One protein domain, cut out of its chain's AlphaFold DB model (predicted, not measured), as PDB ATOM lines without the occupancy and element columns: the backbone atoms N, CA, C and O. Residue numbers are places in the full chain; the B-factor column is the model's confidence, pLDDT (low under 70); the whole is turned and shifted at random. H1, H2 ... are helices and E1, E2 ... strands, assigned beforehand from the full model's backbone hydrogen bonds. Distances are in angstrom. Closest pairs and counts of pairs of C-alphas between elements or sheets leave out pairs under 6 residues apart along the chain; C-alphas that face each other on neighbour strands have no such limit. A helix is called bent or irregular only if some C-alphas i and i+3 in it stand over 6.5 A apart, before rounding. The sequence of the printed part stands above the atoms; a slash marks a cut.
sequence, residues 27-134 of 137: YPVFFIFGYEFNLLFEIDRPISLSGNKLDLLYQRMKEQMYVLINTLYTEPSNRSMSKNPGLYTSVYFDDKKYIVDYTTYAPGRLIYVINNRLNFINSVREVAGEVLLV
ATOM      1  N   TYR A  27      45.315  60.078  84.393       40.16
ATOM      2  CA  TYR A  27      46.014  59.110  85.224       40.16
ATOM      3  C   TYR A  27      46.457  57.800  84.549       40.16
ATOM      4  O   TYR A  27      47.545  57.338  84.861       40.16
ATOM      5  N   PRO A  28      45.712  57.184  83.612       40.19
ATOM      6  CA  PRO A  28      46.115  55.912  82.994       40.19
ATOM      7  C   PRO A  28      47.268  56.049  81.984       40.19
ATOM      8  O   PRO A  28      48.012  55.093  81.768       40.19
ATOM      9  N   VAL A  29      47.458  57.248  81.420       48.22
ATOM     10  CA  VAL A  29      48.675  57.638  80.682       48.22
ATOM     11  C   VAL A  29      49.855  57.807  81.652       48.22
ATOM     12  O   VAL A  29      50.981  57.439  81.330       48.22
ATOM     13  N   PHE A  30      49.592  58.276  82.877       45.00
ATOM     14  CA  PHE A  30      50.588  58.472  83.937       45.00
ATOM     15  C   PHE A  30      50.873  57.222  84.804       45.00
ATOM     16  O   PHE A  30      51.939  57.120  85.399       45.00
ATOM     17  N   PHE A  31      49.997  56.218  84.847       38.84
ATOM     18  CA  PHE A  31      50.171  54.993  85.644       38.84
ATOM     19  C   PHE A  31      51.263  54.075  85.072       38.84
ATOM     20  O   PHE A  31      51.954  53.376  85.811       38.84
ATOM     21  N   ILE A  32      51.489  54.133  83.758       44.22
ATOM     22  CA  ILE A  32      52.616  53.455  83.111       44.22
ATOM     23  C   ILE A  32      53.957  54.121  83.506       44.22
ATOM     24  O   ILE A  32      54.934  53.410  83.729       44.22
ATOM     25  N   PHE A  33      53.989  55.446  83.732       38.75
ATOM     26  CA  PHE A  33      55.122  56.135  84.380       38.75
ATOM     27  C   PHE A  33      55.270  55.753  85.864       38.75
ATOM     28  O   PHE A  33      56.388  55.630  86.361       38.75
ATOM     29  N   GLY A  34      54.162  55.520  86.573       37.97
ATOM     30  CA  GLY A  34      54.180  55.128  87.985       37.97
ATOM     31  C   GLY A  34      54.720  53.724  88.261       37.97
ATOM     32  O   GLY A  34      55.311  53.514  89.316       37.97
ATOM     33  N   TYR A  35      54.602  52.785  87.319       35.88
ATOM     34  CA  TYR A  35      55.069  51.403  87.499       35.88
ATOM     35  C   TYR A  35      56.565  51.197  87.166       35.88
ATOM     36  O   TYR A  35      57.180  50.281  87.703       35.88
ATOM     37  N   GLU A  36      57.179  52.049  86.329       38.31
ATOM     38  CA  GLU A  36      58.629  52.002  86.027       38.31
ATOM     39  C   GLU A  36      59.470  52.923  86.947       38.31
ATOM     40  O   GLU A  36      60.652  52.653  87.157       38.31
ATOM     41  N   PHE A  37      58.859  53.962  87.551       33.16
ATOM     42  CA  PHE A  37      59.522  54.967  88.411       33.16
ATOM     43  C   PHE A  37      58.919  55.135  89.823       33.16
ATOM     44  O   PHE A  37      59.323  56.035  90.555       33.16
ATOM     45  N   ASN A  38      57.995  54.262  90.237       37.84
ATOM     46  CA  ASN A  38      57.432  54.200  91.593       37.84
ATOM     47  C   ASN A  38      56.664  55.471  92.041       37.84
ATOM     48  O   ASN A  38      56.987  56.080  93.061       37.84
ATOM     49  N   LEU A  39      55.627  55.871  91.291       38.41
ATOM     50  CA  LEU A  39      54.717  56.967  91.679       38.41
ATOM     51  C   LEU A  39      53.384  56.414  92.204       38.41
ATOM     52  O   LEU A  39      52.689  55.673  91.508       38.41
ATOM     53  N   LEU A  40      53.049  56.786  93.443       43.66
ATOM     54  CA  LEU A  40      51.839  56.385  94.161       43.66
ATOM     55  C   LEU A  40      50.628  57.184  93.712       43.66
ATOM     56  O   LEU A  40      50.675  58.399  93.527       43.66
ATOM     57  N   PHE A  41      49.530  56.463  93.585       49.03
ATOM     58  CA  PHE A  41      48.358  56.949  92.915       49.03
ATOM     59  C   PHE A  41      47.108  56.368  93.610       49.03
ATOM     60  O   PHE A  41      46.778  55.195  93.445       49.03
ATOM     61  N   GLU A  42      46.447  57.192  94.432       47.75
ATOM     62  CA  GLU A  42      45.220  56.862  95.164       47.75
ATOM     63  C   GLU A  42      43.971  57.177  94.318       47.75
ATOM     64  O   GLU A  42      43.729  58.325  93.939       47.75
ATOM     65  N   ILE A  43      43.174  56.146  94.006       51.53
ATOM     66  CA  ILE A  43      41.827  56.293  93.436       51.53
ATOM     67  C   ILE A  43      40.825  55.953  94.542       51.53
ATOM     68  O   ILE A  43      40.605  54.781  94.848       51.53
ATOM     69  N   ASP A  44      40.202  56.977  95.127       48.16
ATOM     70  CA  ASP A  44      39.297  56.818  96.276       48.16
ATOM     71  C   ASP A  44      37.944  56.177  95.923       48.16
ATOM     72  O   ASP A  44      37.232  55.695  96.807       48.16
ATOM     73  N   ARG A  45      37.548  56.182  94.640       54.03
ATOM     74  CA  ARG A  45      36.266  55.634  94.162       54.03
ATOM     75  C   ARG A  45      36.410  54.978  92.785       54.03
ATOM     76  O   ARG A  45      37.109  55.540  91.946       54.03
ATOM     77  N   PRO A  46      35.731  53.844  92.517       59.59
ATOM     78  CA  PRO A  46      35.743  53.212  91.199       59.59
ATOM     79  C   PRO A  46      35.364  54.182  90.073       59.59
ATOM     80  O   PRO A  46      34.396  54.931  90.205       59.59
ATOM     81  N   ILE A  47      36.100  54.140  88.961       62.12
ATOM     82  CA  ILE A  47      35.829  54.958  87.771       62.12
ATOM     83  C   ILE A  47      35.336  54.048  86.653       62.12
ATOM     84  O   ILE A  47      36.055  53.160  86.200       62.12
ATOM     85  N   SER A  48      34.115  54.299  86.199       65.44
ATOM     86  CA  SER A  48      33.506  53.641  85.047       65.44
ATOM     87  C   SER A  48      33.789  54.419  83.758       65.44
ATOM     88  O   SER A  48      33.610  55.642  83.703       65.44
ATOM     89  N   LEU A  49      34.221  53.708  82.716       68.44
ATOM     90  CA  LEU A  49      34.463  54.241  81.379       68.44
ATOM     91  C   LEU A  49      33.691  53.418  80.340       68.44
ATOM     92  O   LEU A  49      34.048  52.279  80.043       68.44
ATOM     93  N   SER A  50      32.667  54.028  79.750       73.56
ATOM     94  CA  SER A  50      31.858  53.466  78.663       73.56
ATOM     95  C   SER A  50      31.619  54.505  77.561       73.56
ATOM     96  O   SER A  50      31.844  55.709  77.758       73.56
ATOM     97  N   GLY A  51      31.209  54.032  76.379       79.00
ATOM     98  CA  GLY A  51      30.911  54.865  75.207       79.00
ATOM     99  C   GLY A  51      32.004  55.898  74.914       79.00
ATOM    100  O   GLY A  51      33.195  55.582  74.930       79.00
ATOM    101  N   ASN A  52      31.602  57.162  74.755       73.56
ATOM    102  CA  ASN A  52      32.498  58.274  74.415       73.56
ATOM    103  C   ASN A  52      33.697  58.435  75.367       73.56
ATOM    104  O   ASN A  52      34.756  58.899  74.945       73.56
ATOM    105  N   LYS A  53      33.568  58.070  76.651       67.88
ATOM    106  CA  LYS A  53      34.684  58.160  77.611       67.88
ATOM    107  C   LYS A  53      35.729  57.073  77.358       67.88
ATOM    108  O   LYS A  53      36.925  57.335  77.475       67.88
ATOM    109  N   LEU A  54      35.277  55.875  76.993       72.25
ATOM    110  CA  LEU A  54      36.154  54.765  76.629       72.25
ATOM    111  C   LEU A  54      36.824  55.013  75.272       72.25
ATOM    112  O   LEU A  54      38.020  54.763  75.124       72.25
ATOM    113  N   ASP A  55      36.084  55.583  74.317       78.38
ATOM    114  CA  ASP A  55      36.638  56.059  73.046       78.38
ATOM    115  C   ASP A  55      37.713  57.124  73.268       78.38
ATOM    116  O   ASP A  55      38.802  57.035  72.699       78.38
ATOM    117  N   LEU A  56      37.446  58.102  74.136       74.75
ATOM    118  CA  LEU A  56      38.409  59.146  74.465       74.75
ATOM    119  C   LEU A  56      39.676  58.561  75.103       74.75
ATOM    120  O   LEU A  56      40.776  58.926  74.692       74.75
ATOM    121  N   LEU A  57      39.546  57.627  76.054       74.81
ATOM    122  CA  LEU A  57      40.700  56.937  76.642       74.81
ATOM    123  C   LEU A  57      41.518  56.205  75.570       74.81
ATOM    124  O   LEU A  57      42.742  56.342  75.536       74.81
ATOM    125  N   TYR A  58      40.846  55.462  74.687       84.00
ATOM    126  CA  TYR A  58      41.499  54.744  73.594       84.00
ATOM    127  C   TYR A  58      42.301  55.692  72.698       84.00
ATOM    128  O   TYR A  58      43.483  55.450  72.455       84.00
ATOM    129  N   GLN A  59      41.695  56.804  72.267       81.19
ATOM    130  CA  GLN A  59      42.372  57.801  71.433       81.19
ATOM    131  C   GLN A  59      43.577  58.416  72.148       81.19
ATOM    132  O   GLN A  59      44.658  58.489  71.569       81.19
ATOM    133  N   ARG A  60      43.447  58.772  73.432       75.88
ATOM    134  CA  ARG A  60      44.569  59.326  74.205       75.88
ATOM    135  C   ARG A  60      45.721  58.341  74.350       75.88
ATOM    136  O   ARG A  60      46.869  58.718  74.148       75.88
ATOM    137  N   MET A  61      45.446  57.075  74.655       78.81
ATOM    138  CA  MET A  61      46.499  56.056  74.735       78.81
ATOM    139  C   MET A  61      47.158  55.809  73.374       78.81
ATOM    140  O   MET A  61      48.374  55.621  73.301       78.81
ATOM    141  N   LYS A  62      46.372  55.867  72.296       88.38
ATOM    142  CA  LYS A  62      46.860  55.741  70.925       88.38
ATOM    143  C   LYS A  62      47.793  56.898  70.553       88.38
ATOM    144  O   LYS A  62      48.869  56.656  70.011       88.38
ATOM    145  N   GLU A  63      47.437  58.134  70.906       80.50
ATOM    146  CA  GLU A  63      48.300  59.318  70.749       80.50
ATOM    147  C   GLU A  63      49.647  59.139  71.470       80.50
ATOM    148  O   GLU A  63      50.699  59.410  70.890       80.50
ATOM    149  N   GLN A  64      49.644  58.623  72.703       75.81
ATOM    150  CA  GLN A  64      50.883  58.386  73.456       75.81
ATOM    151  C   GLN A  64      51.748  57.284  72.840       75.81
ATOM    152  O   GLN A  64      52.970  57.421  72.781       75.81
ATOM    153  N   MET A  65      51.125  56.220  72.329       86.31
ATOM    154  CA  MET A  65      51.821  55.165  71.591       86.31
ATOM    155  C   MET A  65      52.534  55.726  70.354       86.31
ATOM    156  O   MET A  65      53.703  55.418  70.119       86.31
ATOM    157  N   TYR A  66      51.866  56.604  69.598       85.12
ATOM    158  CA  TYR A  66      52.481  57.285  68.460       85.12
ATOM    159  C   TYR A  66      53.683  58.134  68.859       85.12
ATOM    160  O   TYR A  66      54.721  58.058  68.201       85.12
ATOM    161  N   VAL A  67      53.564  58.928  69.926       80.44
ATOM    162  CA  VAL A  67      54.684  59.735  70.427       80.44
ATOM    163  C   VAL A  67      55.850  58.826  70.799       80.44
ATOM    164  O   VAL A  67      56.955  59.033  70.305       80.44
ATOM    165  N   LEU A  68      55.609  57.783  71.594       79.31
ATOM    166  CA  LEU A  68      56.633  56.837  72.040       79.31
ATOM    167  C   LEU A  68      57.377  56.179  70.868       79.31
ATOM    168  O   LEU A  68      58.610  56.160  70.850       79.31
ATOM    169  N   ILE A  69      56.640  55.685  69.872       86.69
ATOM    170  CA  ILE A  69      57.222  55.056  68.682       86.69
ATOM    171  C   ILE A  69      58.031  56.069  67.869       86.69
ATOM    172  O   ILE A  69      59.163  55.793  67.489       86.69
ATOM    173  N   ASN A  70      57.479  57.250  67.601       82.19
ATOM    174  CA  ASN A  70      58.126  58.204  66.701       82.19
ATOM    175  C   ASN A  70      59.326  58.918  67.336       82.19
ATOM    176  O   ASN A  70      60.162  59.451  66.611       82.19
ATOM    177  N   THR A  71      59.399  58.967  68.669       79.00
ATOM    178  CA  THR A  71      60.432  59.736  69.380       79.00
ATOM    179  C   THR A  71      61.504  58.872  70.026       79.00
ATOM    180  O   THR A  71      62.661  59.285  70.053       79.00
ATOM    181  N   LEU A  72      61.146  57.699  70.555       80.88
ATOM    182  CA  LEU A  72      62.047  56.920  71.408       80.88
ATOM    183  C   LEU A  72      62.338  55.521  70.875       80.88
ATOM    184  O   LEU A  72      63.397  54.987  71.193       80.88
ATOM    185  N   TYR A  73      61.437  54.913  70.100       86.19
ATOM    186  CA  TYR A  73      61.626  53.543  69.625       86.19
ATOM    187  C   TYR A  73      62.824  53.422  68.687       86.19
ATOM    188  O   TYR A  73      62.972  54.159  67.715       86.19
ATOM    189  N   THR A  74      63.649  52.415  68.951       88.81
ATOM    190  CA  THR A  74      64.679  51.944  68.031       88.81
ATOM    191  C   THR A  74      64.500  50.451  67.834       88.81
ATOM    192  O   THR A  74      64.441  49.696  68.807       88.81
ATOM    193  N   GLU A  75      64.420  50.020  66.578       92.69
ATOM    194  CA  GLU A  75      64.294  48.602  66.265       92.69
ATOM    195  C   GLU A  75      65.577  47.841  66.657       92.69
ATOM    196  O   GLU A  75      66.686  48.280  66.326       92.69
ATOM    197  N   PRO A  76      65.466  46.703  67.366       90.81
ATOM    198  CA  PRO A  76      66.613  45.881  67.709       90.81
ATOM    199  C   PRO A  76      67.349  45.372  66.468       90.81
ATOM    200  O   PRO A  76      66.750  44.902  65.505       90.81
ATOM    201  N   SER A  77      68.680  45.367  66.520       92.19
ATOM    202  CA  SER A  77      69.489  44.785  65.445       92.19
ATOM    203  C   SER A  77      69.348  43.257  65.381       92.19
ATOM    204  O   SER A  77      69.201  42.585  66.407       92.19
ATOM    205  N   ASN A  78      69.535  42.670  64.195       91.88
ATOM    206  CA  ASN A  78      69.570  41.208  64.030       91.88
ATOM    207  C   ASN A  78      70.595  40.542  64.956       91.88
ATOM    208  O   ASN A  78      70.313  39.524  65.579       91.88
ATOM    209  N   ARG A  79      71.768  41.167  65.124       91.06
ATOM    210  CA  ARG A  79      72.830  40.658  66.000       91.06
ATOM    211  C   ARG A  79      72.387  40.566  67.462       91.06
ATOM    212  O   ARG A  79      72.736  39.597  68.131       91.06
ATOM    213  N   SER A  80      71.669  41.567  67.970       88.44
ATOM    214  CA  SER A  80      71.147  41.546  69.343       88.44
ATOM    215  C   SER A  80      70.043  40.500  69.510       88.44
ATOM    216  O   SER A  80      70.071  39.745  70.482       88.44
ATOM    217  N   MET A  81      69.158  40.377  68.518       89.25
ATOM    218  CA  MET A  81      68.071  39.396  68.538       89.25
ATOM    219  C   MET A  81      68.574  37.955  68.519       89.25
ATOM    220  O   MET A  81      68.083  37.125  69.275       89.25
ATOM    221  N   SER A  82      69.605  37.654  67.727       90.38
ATOM    222  CA  SER A  82      70.186  36.309  67.679       90.38
ATOM    223  C   SER A  82      70.864  35.891  68.985       90.38
ATOM    224  O   SER A  82      70.910  34.704  69.290       90.38
ATOM    225  N   LYS A  83      71.403  36.844  69.756       90.81
ATOM    226  CA  LYS A  83      72.077  36.544  71.028       90.81
ATOM    227  C   LYS A  83      71.098  36.228  72.151       90.81
ATOM    228  O   LYS A  83      71.384  35.354  72.956       90.81
ATOM    229  N   ASN A  84      69.976  36.944  72.207       88.56
ATOM    230  CA  ASN A  84      69.000  36.821  73.288       88.56
ATOM    231  C   ASN A  84      67.561  36.793  72.739       88.56
ATOM    232  O   ASN A  84      66.779  37.696  73.039       88.56
ATOM    233  N   PRO A  85      67.174  35.783  71.940       83.81
ATOM    234  CA  PRO A  85      65.889  35.785  71.234       83.81
ATOM    235  C   PRO A  85      64.673  35.863  72.170       83.81
ATOM    236  O   PRO A  85      63.654  36.426  71.789       83.81
ATOM    237  N   GLY A  86      64.786  35.366  73.408       86.25
ATOM    238  CA  GLY A  86      63.695  35.383  74.392       86.25
ATOM    239  C   GLY A  86      63.310  36.765  74.937       86.25
ATOM    240  O   GLY A  86      62.250  36.894  75.548       86.25
ATOM    241  N   LEU A  87      64.136  37.796  74.717       85.69
ATOM    242  CA  LEU A  87      63.861  39.163  75.189       85.69
ATOM    243  C   LEU A  87      62.936  39.945  74.252       85.69
ATOM    244  O   LEU A  87      62.410  40.989  74.632       85.69
ATOM    245  N   TYR A  88      62.758  39.460  73.022       91.12
ATOM    246  CA  TYR A  88      62.093  40.203  71.962       91.12
ATOM    247  C   TYR A  88      60.719  39.621  71.654       91.12
ATOM    248  O   TYR A  88      60.526  38.407  71.640       91.12
ATOM    249  N   THR A  89      59.758  40.492  71.362       91.81
ATOM    250  CA  THR A  89      58.421  40.096  70.916       91.81
ATOM    251  C   THR A  89      57.936  40.986  69.780       91.81
ATOM    252  O   THR A  89      58.423  42.101  69.588       91.81
ATOM    253  N   SER A  90      56.989  40.473  68.997       94.69
ATOM    254  CA  SER A  90      56.345  41.231  67.925       94.69
ATOM    255  C   SER A  90      55.091  41.916  68.451       94.69
ATOM    256  O   SER A  90      54.202  41.263  68.995       94.69
ATOM    257  N   VAL A  91      55.010  43.223  68.243       93.06
ATOM    258  CA  VAL A  91      53.860  44.061  68.575       93.06
ATOM    259  C   VAL A  91      53.285  44.626  67.282       93.06
ATOM    260  O   VAL A  91      54.029  45.135  66.449       93.06
ATOM    261  N   TYR A  92      51.969  44.531  67.107       94.12
ATOM    262  CA  TYR A  92      51.265  45.116  65.968       94.12
ATOM    263  C   TYR A  92      50.495  46.348  66.425       94.12
ATOM    264  O   TYR A  92      49.690  46.242  67.351       94.12
ATOM    265  N   PHE A  93      50.749  47.482  65.775       94.12
ATOM    266  CA  PHE A  93      50.090  48.758  66.039       94.12
ATOM    267  C   PHE A  93      49.807  49.473  64.712       94.12
ATOM    268  O   PHE A  93      50.735  49.695  63.935       94.12
ATOM    269  N   ASP A  94      48.533  49.792  64.448       90.88
ATOM    270  CA  ASP A  94      48.042  50.376  63.185       90.88
ATOM    271  C   ASP A  94      48.648  49.709  61.937       90.88
ATOM    272  O   ASP A  94      49.309  50.342  61.113       90.88
ATOM    273  N   ASP A  95      48.467  48.387  61.849       89.38
ATOM    274  CA  ASP A  95      48.916  47.520  60.748       89.38
ATOM    275  C   ASP A  95      50.437  47.444  60.533       89.38
ATOM    276  O   ASP A  95      50.917  46.784  59.607       89.38
ATOM    277  N   LYS A  96      51.227  48.058  61.417       94.62
ATOM    278  CA  LYS A  96      52.687  47.958  61.410       94.62
ATOM    279  C   LYS A  96      53.169  47.004  62.486       94.62
ATOM    280  O   LYS A  96      52.704  47.019  63.624       94.62
ATOM    281  N   LYS A  97      54.141  46.175  62.108       95.44
ATOM    282  CA  LYS A  97      54.844  45.272  63.015       95.44
ATOM    283  C   LYS A  97      56.067  45.981  63.595       95.44
ATOM    284  O   LYS A  97      56.888  46.495  62.844       95.44
ATOM    285  N   TYR A  98      56.207  45.923  64.909       95.62
ATOM    286  CA  TYR A  98      57.352  46.402  65.670       95.62
ATOM    287  C   TYR A  98      57.978  45.227  66.416       95.62
ATOM    288  O   TYR A  98      57.258  44.416  67.007       95.62
ATOM    289  N   ILE A  99      59.305  45.122  66.404       95.81
ATOM    290  CA  ILE A  99      60.020  44.162  67.245       95.81
ATOM    291  C   ILE A  99      60.522  44.912  68.468       95.81
ATOM    292  O   ILE A  99      61.337  45.822  68.361       95.81
ATOM    293  N   VAL A 100      60.039  44.535  69.644       91.81
ATOM    294  CA  VAL A 100      60.373  45.234  70.886       91.81
ATOM    295  C   VAL A 100      61.105  44.312  71.836       91.81
ATOM    296  O   VAL A 100      60.725  43.156  72.000       91.81
ATOM    297  N   ASP A 101      62.136  44.835  72.494       87.38
ATOM    298  CA  ASP A 101      62.627  44.251  73.737       87.38
ATOM    299  C   ASP A 101      61.696  44.681  74.873       87.38
ATOM    300  O   ASP A 101      61.674  45.848  75.263       87.38
ATOM    301  N   TYR A 102      60.918  43.733  75.386       77.00
ATOM    302  CA  TYR A 102      59.918  43.968  76.430       77.00
ATOM    303  C   TYR A 102      60.455  43.658  77.836       77.00
ATOM    304  O   TYR A 102      59.682  43.513  78.782       77.00
ATOM    305  N   THR A 103      61.773  43.540  77.989       72.81
ATOM    306  CA  THR A 103      62.404  43.090  79.236       72.81
ATOM    307  C   THR A 103      63.459  44.066  79.737       72.81
ATOM    308  O   THR A 103      63.402  44.476  80.895       72.81
ATOM    309  N   THR A 104      64.397  44.486  78.883       73.94
ATOM    310  CA  THR A 104      65.551  45.296  79.309       73.94
ATOM    311  C   THR A 104      65.512  46.718  78.773       73.94
ATOM    312  O   THR A 104      65.977  47.642  79.439       73.94
ATOM    313  N   TYR A 105      64.836  46.950  77.654       77.50
ATOM    314  CA  TYR A 105      64.685  48.270  77.051       77.50
ATOM    315  C   TYR A 105      63.369  48.942  77.469       77.50
ATOM    316  O   TYR A 105      62.289  48.431  77.183       77.50
ATOM    317  N   ALA A 106      63.446  50.082  78.163       77.88
ATOM    318  CA  ALA A 106      62.267  50.769  78.705       77.88
ATOM    319  C   ALA A 106      61.250  51.190  77.618       77.88
ATOM    320  O   ALA A 106      60.090  50.798  77.717       77.88
ATOM    321  N   PRO A 107      61.629  51.851  76.502       78.12
ATOM    322  CA  PRO A 107      60.674  52.142  75.430       78.12
ATOM    323  C   PRO A 107      60.013  50.892  74.835       78.12
ATOM    324  O   PRO A 107      58.811  50.896  74.597       78.12
ATOM    325  N   GLY A 108      60.755  49.796  74.646       80.56
ATOM    326  CA  GLY A 108      60.183  48.535  74.160       80.56
ATOM    327  C   GLY A 108      59.177  47.918  75.139       80.56
ATOM    328  O   GLY A 108      58.100  47.480  74.727       80.56
ATOM    329  N   ARG A 109      59.475  47.974  76.444       77.56
ATOM    330  CA  ARG A 109      58.547  47.623  77.530       77.56
ATOM    331  C   ARG A 109      57.274  48.459  77.488       77.56
ATOM    332  O   ARG A 109      56.177  47.903  77.516       77.56
ATOM    333  N   LEU A 110      57.415  49.775  77.378       76.62
ATOM    334  CA  LEU A 110      56.295  50.710  77.313       76.62
ATOM    335  C   LEU A 110      55.414  50.452  76.082       76.62
ATOM    336  O   LEU A 110      54.196  50.377  76.223       76.62
ATOM    337  N   ILE A 111      56.013  50.226  74.907       83.56
ATOM    338  CA  ILE A 111      55.291  49.874  73.671       83.56
ATOM    339  C   ILE A 111      54.494  48.585  73.876       83.56
ATOM    340  O   ILE A 111      53.299  48.545  73.588       83.56
ATOM    341  N   TYR A 112      55.118  47.540  74.426       82.62
ATOM    342  CA  TYR A 112      54.439  46.277  74.710       82.62
ATOM    343  C   TYR A 112      53.245  46.459  75.663       82.62
ATOM    344  O   TYR A 112      52.143  45.977  75.390       82.62
ATOM    345  N   VAL A 113      53.439  47.189  76.767       77.81
ATOM    346  CA  VAL A 113      52.389  47.433  77.766       77.81
ATOM    347  C   VAL A 113      51.247  48.259  77.178       77.81
ATOM    348  O   VAL A 113      50.093  47.839  77.280       77.81
ATOM    349  N   ILE A 114      51.544  49.397  76.543       81.50
ATOM    350  CA  ILE A 114      50.527  50.274  75.946       81.50
ATOM    351  C   ILE A 114      49.742  49.515  74.875       81.50
ATOM    352  O   ILE A 114      48.512  49.575  74.883       81.50
ATOM    353  N   ASN A 115      50.411  48.736  74.017       85.75
ATOM    354  CA  ASN A 115      49.731  47.974  72.972       85.75
ATOM    355  C   ASN A 115      48.737  46.957  73.538       85.75
ATOM    356  O   ASN A 115      47.596  46.881  73.090       85.75
ATOM    357  N   ASN A 116      49.137  46.206  74.566       77.50
ATOM    358  CA  ASN A 116      48.240  45.251  75.217       77.50
ATOM    359  C   ASN A 116      47.017  45.938  75.835       77.50
ATOM    360  O   ASN A 116      45.918  45.383  75.822       77.50
ATOM    361  N   ARG A 117      47.190  47.149  76.375       77.81
ATOM    362  CA  ARG A 117      46.083  47.933  76.940       77.81
ATOM    363  C   ARG A 117      45.166  48.493  75.860       77.81
ATOM    364  O   ARG A 117      43.954  48.430  76.032       77.81
ATOM    365  N   LEU A 118      45.719  48.973  74.750       86.06
ATOM    366  CA  LEU A 118      44.937  49.400  73.592       86.06
ATOM    367  C   LEU A 118      44.109  48.245  73.029       86.06
ATOM    368  O   LEU A 118      42.904  48.405  72.866       86.06
ATOM    369  N   ASN A 119      44.713  47.071  72.831       80.06
ATOM    370  CA  ASN A 119      44.003  45.877  72.361       80.06
ATOM    371  C   ASN A 119      42.859  45.486  73.302       80.06
ATOM    372  O   ASN A 119      41.748  45.217  72.851       80.06
ATOM    373  N   PHE A 120      43.110  45.510  74.615       78.19
ATOM    374  CA  PHE A 120      42.076  45.262  75.616       78.19
ATOM    375  C   PHE A 120      40.926  46.272  75.506       78.19
ATOM    376  O   PHE A 120      39.777  45.868  75.340       78.19
ATOM    377  N   ILE A 121      41.225  47.575  75.534       76.31
ATOM    378  CA  ILE A 121      40.206  48.629  75.433       76.31
ATOM    379  C   ILE A 121      39.416  48.489  74.130       76.31
ATOM    380  O   ILE A 121      38.194  48.603  74.147       76.31
ATOM    381  N   ASN A 122      40.087  48.198  73.014       86.12
ATOM    382  CA  ASN A 122      39.424  48.005  71.731       86.12
ATOM    383  C   ASN A 122      38.449  46.820  71.760       86.12
ATOM    384  O   ASN A 122      37.307  46.979  71.341       86.12
ATOM    385  N   SER A 123      38.849  45.684  72.342       78.69
ATOM    386  CA  SER A 123      37.967  44.513  72.472       78.69
ATOM    387  C   SER A 123      36.712  44.798  73.309       78.69
ATOM    388  O   SER A 123      35.636  44.288  73.012       78.69
ATOM    389  N   VAL A 124      36.820  45.663  74.327       74.38
ATOM    390  CA  VAL A 124      35.668  46.106  75.129       74.38
ATOM    391  C   VAL A 124      34.774  47.057  74.324       74.38
ATOM    392  O   VAL A 124      33.549  46.943  74.384       74.38
ATOM    393  N   ARG A 125      35.364  47.970  73.541       79.81
ATOM    394  CA  ARG A 125      34.628  48.906  72.669       79.81
ATOM    395  C   ARG A 125      33.818  48.178  71.596       79.81
ATOM    396  O   ARG A 125      32.679  48.561  71.349       79.81
ATOM    397  N   GLU A 126      34.372  47.121  71.001       84.69
ATOM    398  CA  GLU A 126      33.717  46.325  69.947       84.69
ATOM    399  C   GLU A 126      32.399  45.685  70.397       84.69
ATOM    400  O   GLU A 126      31.481  45.533  69.594       84.69
ATOM    401  N   VAL A 127      32.274  45.363  71.686       80.25
ATOM    402  CA  VAL A 127      31.049  44.795  72.271       80.25
ATOM    403  C   VAL A 127      30.199  45.834  73.011       80.25
ATOM    404  O   VAL A 127      29.299  45.459  73.760       80.25
ATOM    405  N   ALA A 128      30.484  47.130  72.827       82.31
ATOM    406  CA  ALA A 128      29.854  48.242  73.548       82.31
ATOM    407  C   ALA A 128      29.885  48.077  75.083       82.31
ATOM    408  O   ALA A 128      28.944  48.444  75.788       82.31
ATOM    409  N   GLY A 129      30.972  47.492  75.594       71.25
ATOM    410  CA  GLY A 129      31.166  47.225  77.012       71.25
ATOM    411  C   GLY A 129      31.666  48.432  77.807       71.25
ATOM    412  O   GLY A 129      31.747  49.567  77.330       71.25
ATOM    413  N   GLU A 130      32.044  48.155  79.050       73.38
ATOM    414  CA  GLU A 130      32.498  49.139  80.028       73.38
ATOM    415  C   GLU A 130      33.796  48.673  80.694       73.38
ATOM    416  O   GLU A 130      33.978  47.484  80.969       73.38
ATOM    417  N   VAL A 131      34.697  49.617  80.975       64.31
ATOM    418  CA  VAL A 131      35.890  49.388  81.796       64.31
ATOM    419  C   VAL A 131      35.688  50.020  83.165       64.31
ATOM    420  O   VAL A 131      35.476  51.227  83.270       64.31
ATOM    421  N   LEU A 132      35.832  49.212  84.213       63.34
ATOM    422  CA  LEU A 132      35.831  49.673  85.596       63.34
ATOM    423  C   LEU A 132      37.267  49.733  86.131       63.34
ATOM    424  O   LEU A 132      37.953  48.714  86.223       63.34
ATOM    425  N   LEU A 133      37.722  50.926  86.506       64.12
ATOM    426  CA  LEU A 133      39.003  51.148  87.168       64.12
ATOM    427  C   LEU A 133      38.789  51.152  88.681       64.12
ATOM    428  O   LEU A 133      38.067  51.998  89.209       64.12
ATOM    429  N   VAL A 134      39.431  50.217  89.378       54.19
ATOM    430  CA  VAL A 134      39.376  50.086  90.840       54.19
ATOM    431  C   VAL A 134      40.788  50.089  91.420       54.19
ATOM    432  O   VAL A 134      41.677  49.425  90.888       54.19
TER     433      VAL A 134
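What this domain is: This is residues 27 to 134 of the 137 residues of an uncharacterized protein of Chitinophaga pinensis (UniProt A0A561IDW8). Two long helices, H2 and H4, lie side by side and run opposite ways as the core, with a small two-strand sheet, E1 and E4, at one end of the pair. Toward the other end the hairpin E2 and E3 packs on H4, and the short helix H3 lies beyond it, while H1 lies over H2 and H4 near residues 60 to 64 of H2. The printed part has 108 residues with four named helices and four named strands, in the order H1 E1 H2 H3 E2 E3 H4 E4; both two-strand sheets are antiparallel, and the class is mixed, helices and strands. The whole is only just compact, close to loose, with a radius of gyration of the C-alphas of 15.4 A and spans of 47 by 32 by 24 A.

Where its parts are: H1 is residues 27 to 37, 14.5 A long, and begins at C-alpha 27 (46.014, 59.110, 85.224). It is neither bent nor irregular, but only just: C-alphas 29 and 32 are 6.2 A apart. E1 is residues 47 to 50, 10.0 A. H2 is residues 51 to 71, 30.5 A, beginning at C-alpha 51 (30.911, 54.865, 75.207). H3 is residues 78 to 83, 8.8 A. E2 is residues 88 to 93, 15.9 A, and E3 is residues 96 to 101, 16.3 A. H4 is residues 106 to 126, 30.2 A. E4 is residues 130 to 133, 9.9 A, and ends at C-alpha 133 (39.003, 51.148, 87.168).

How they stand to each other: H2 and H4 touch at a shallow tilt of 24 degrees, opposite ways; their closest C-alphas, those of Tyr 58 and Leu 118, are 6.4 A apart. H1 and H2 only just touch, with 3 pairs of C-alphas within 8 A, made by residues 60 to 64 of H2 alone; the closest are those of Val 29 and Met 61, 6.5 A. H1 and H4 are close but not clearly touching, with the C-alphas of Ile 32 and Leu 110 at 7.4 A. E1 and E4 are antiparallel at 161 degrees, with N 49 and O 131 within hydrogen-bond range at 2.8 A. The closest C-alphas of H4 and E4 are those of Val 124 and Glu 130, 6.6 A. The hairpin E2 and E3 is antiparallel at 149 degrees, with N 91 and O 98 at 2.8 A. The closest C-alphas of E3 and H4 are those of Val 100 and Gly 108, 4.7 A. H3 is apart from H2 and H4; its closest C-alpha pair with E2 is Met 81 and Tyr 88, 6.9 A. In H2, H3 and H4 every O i to N i+4 pair is within hydrogen-bond range; in H1, 4 of 7 are.

The domain as a whole: The two C-alphas farthest apart are those of Arg 45 and Arg 79, 48.5 A. The printed part has no cut and no long link. The mean pLDDT of the printed part is 74.6; it is under 70 at residues 27 to 49, residue 53 and residues 131 to 134.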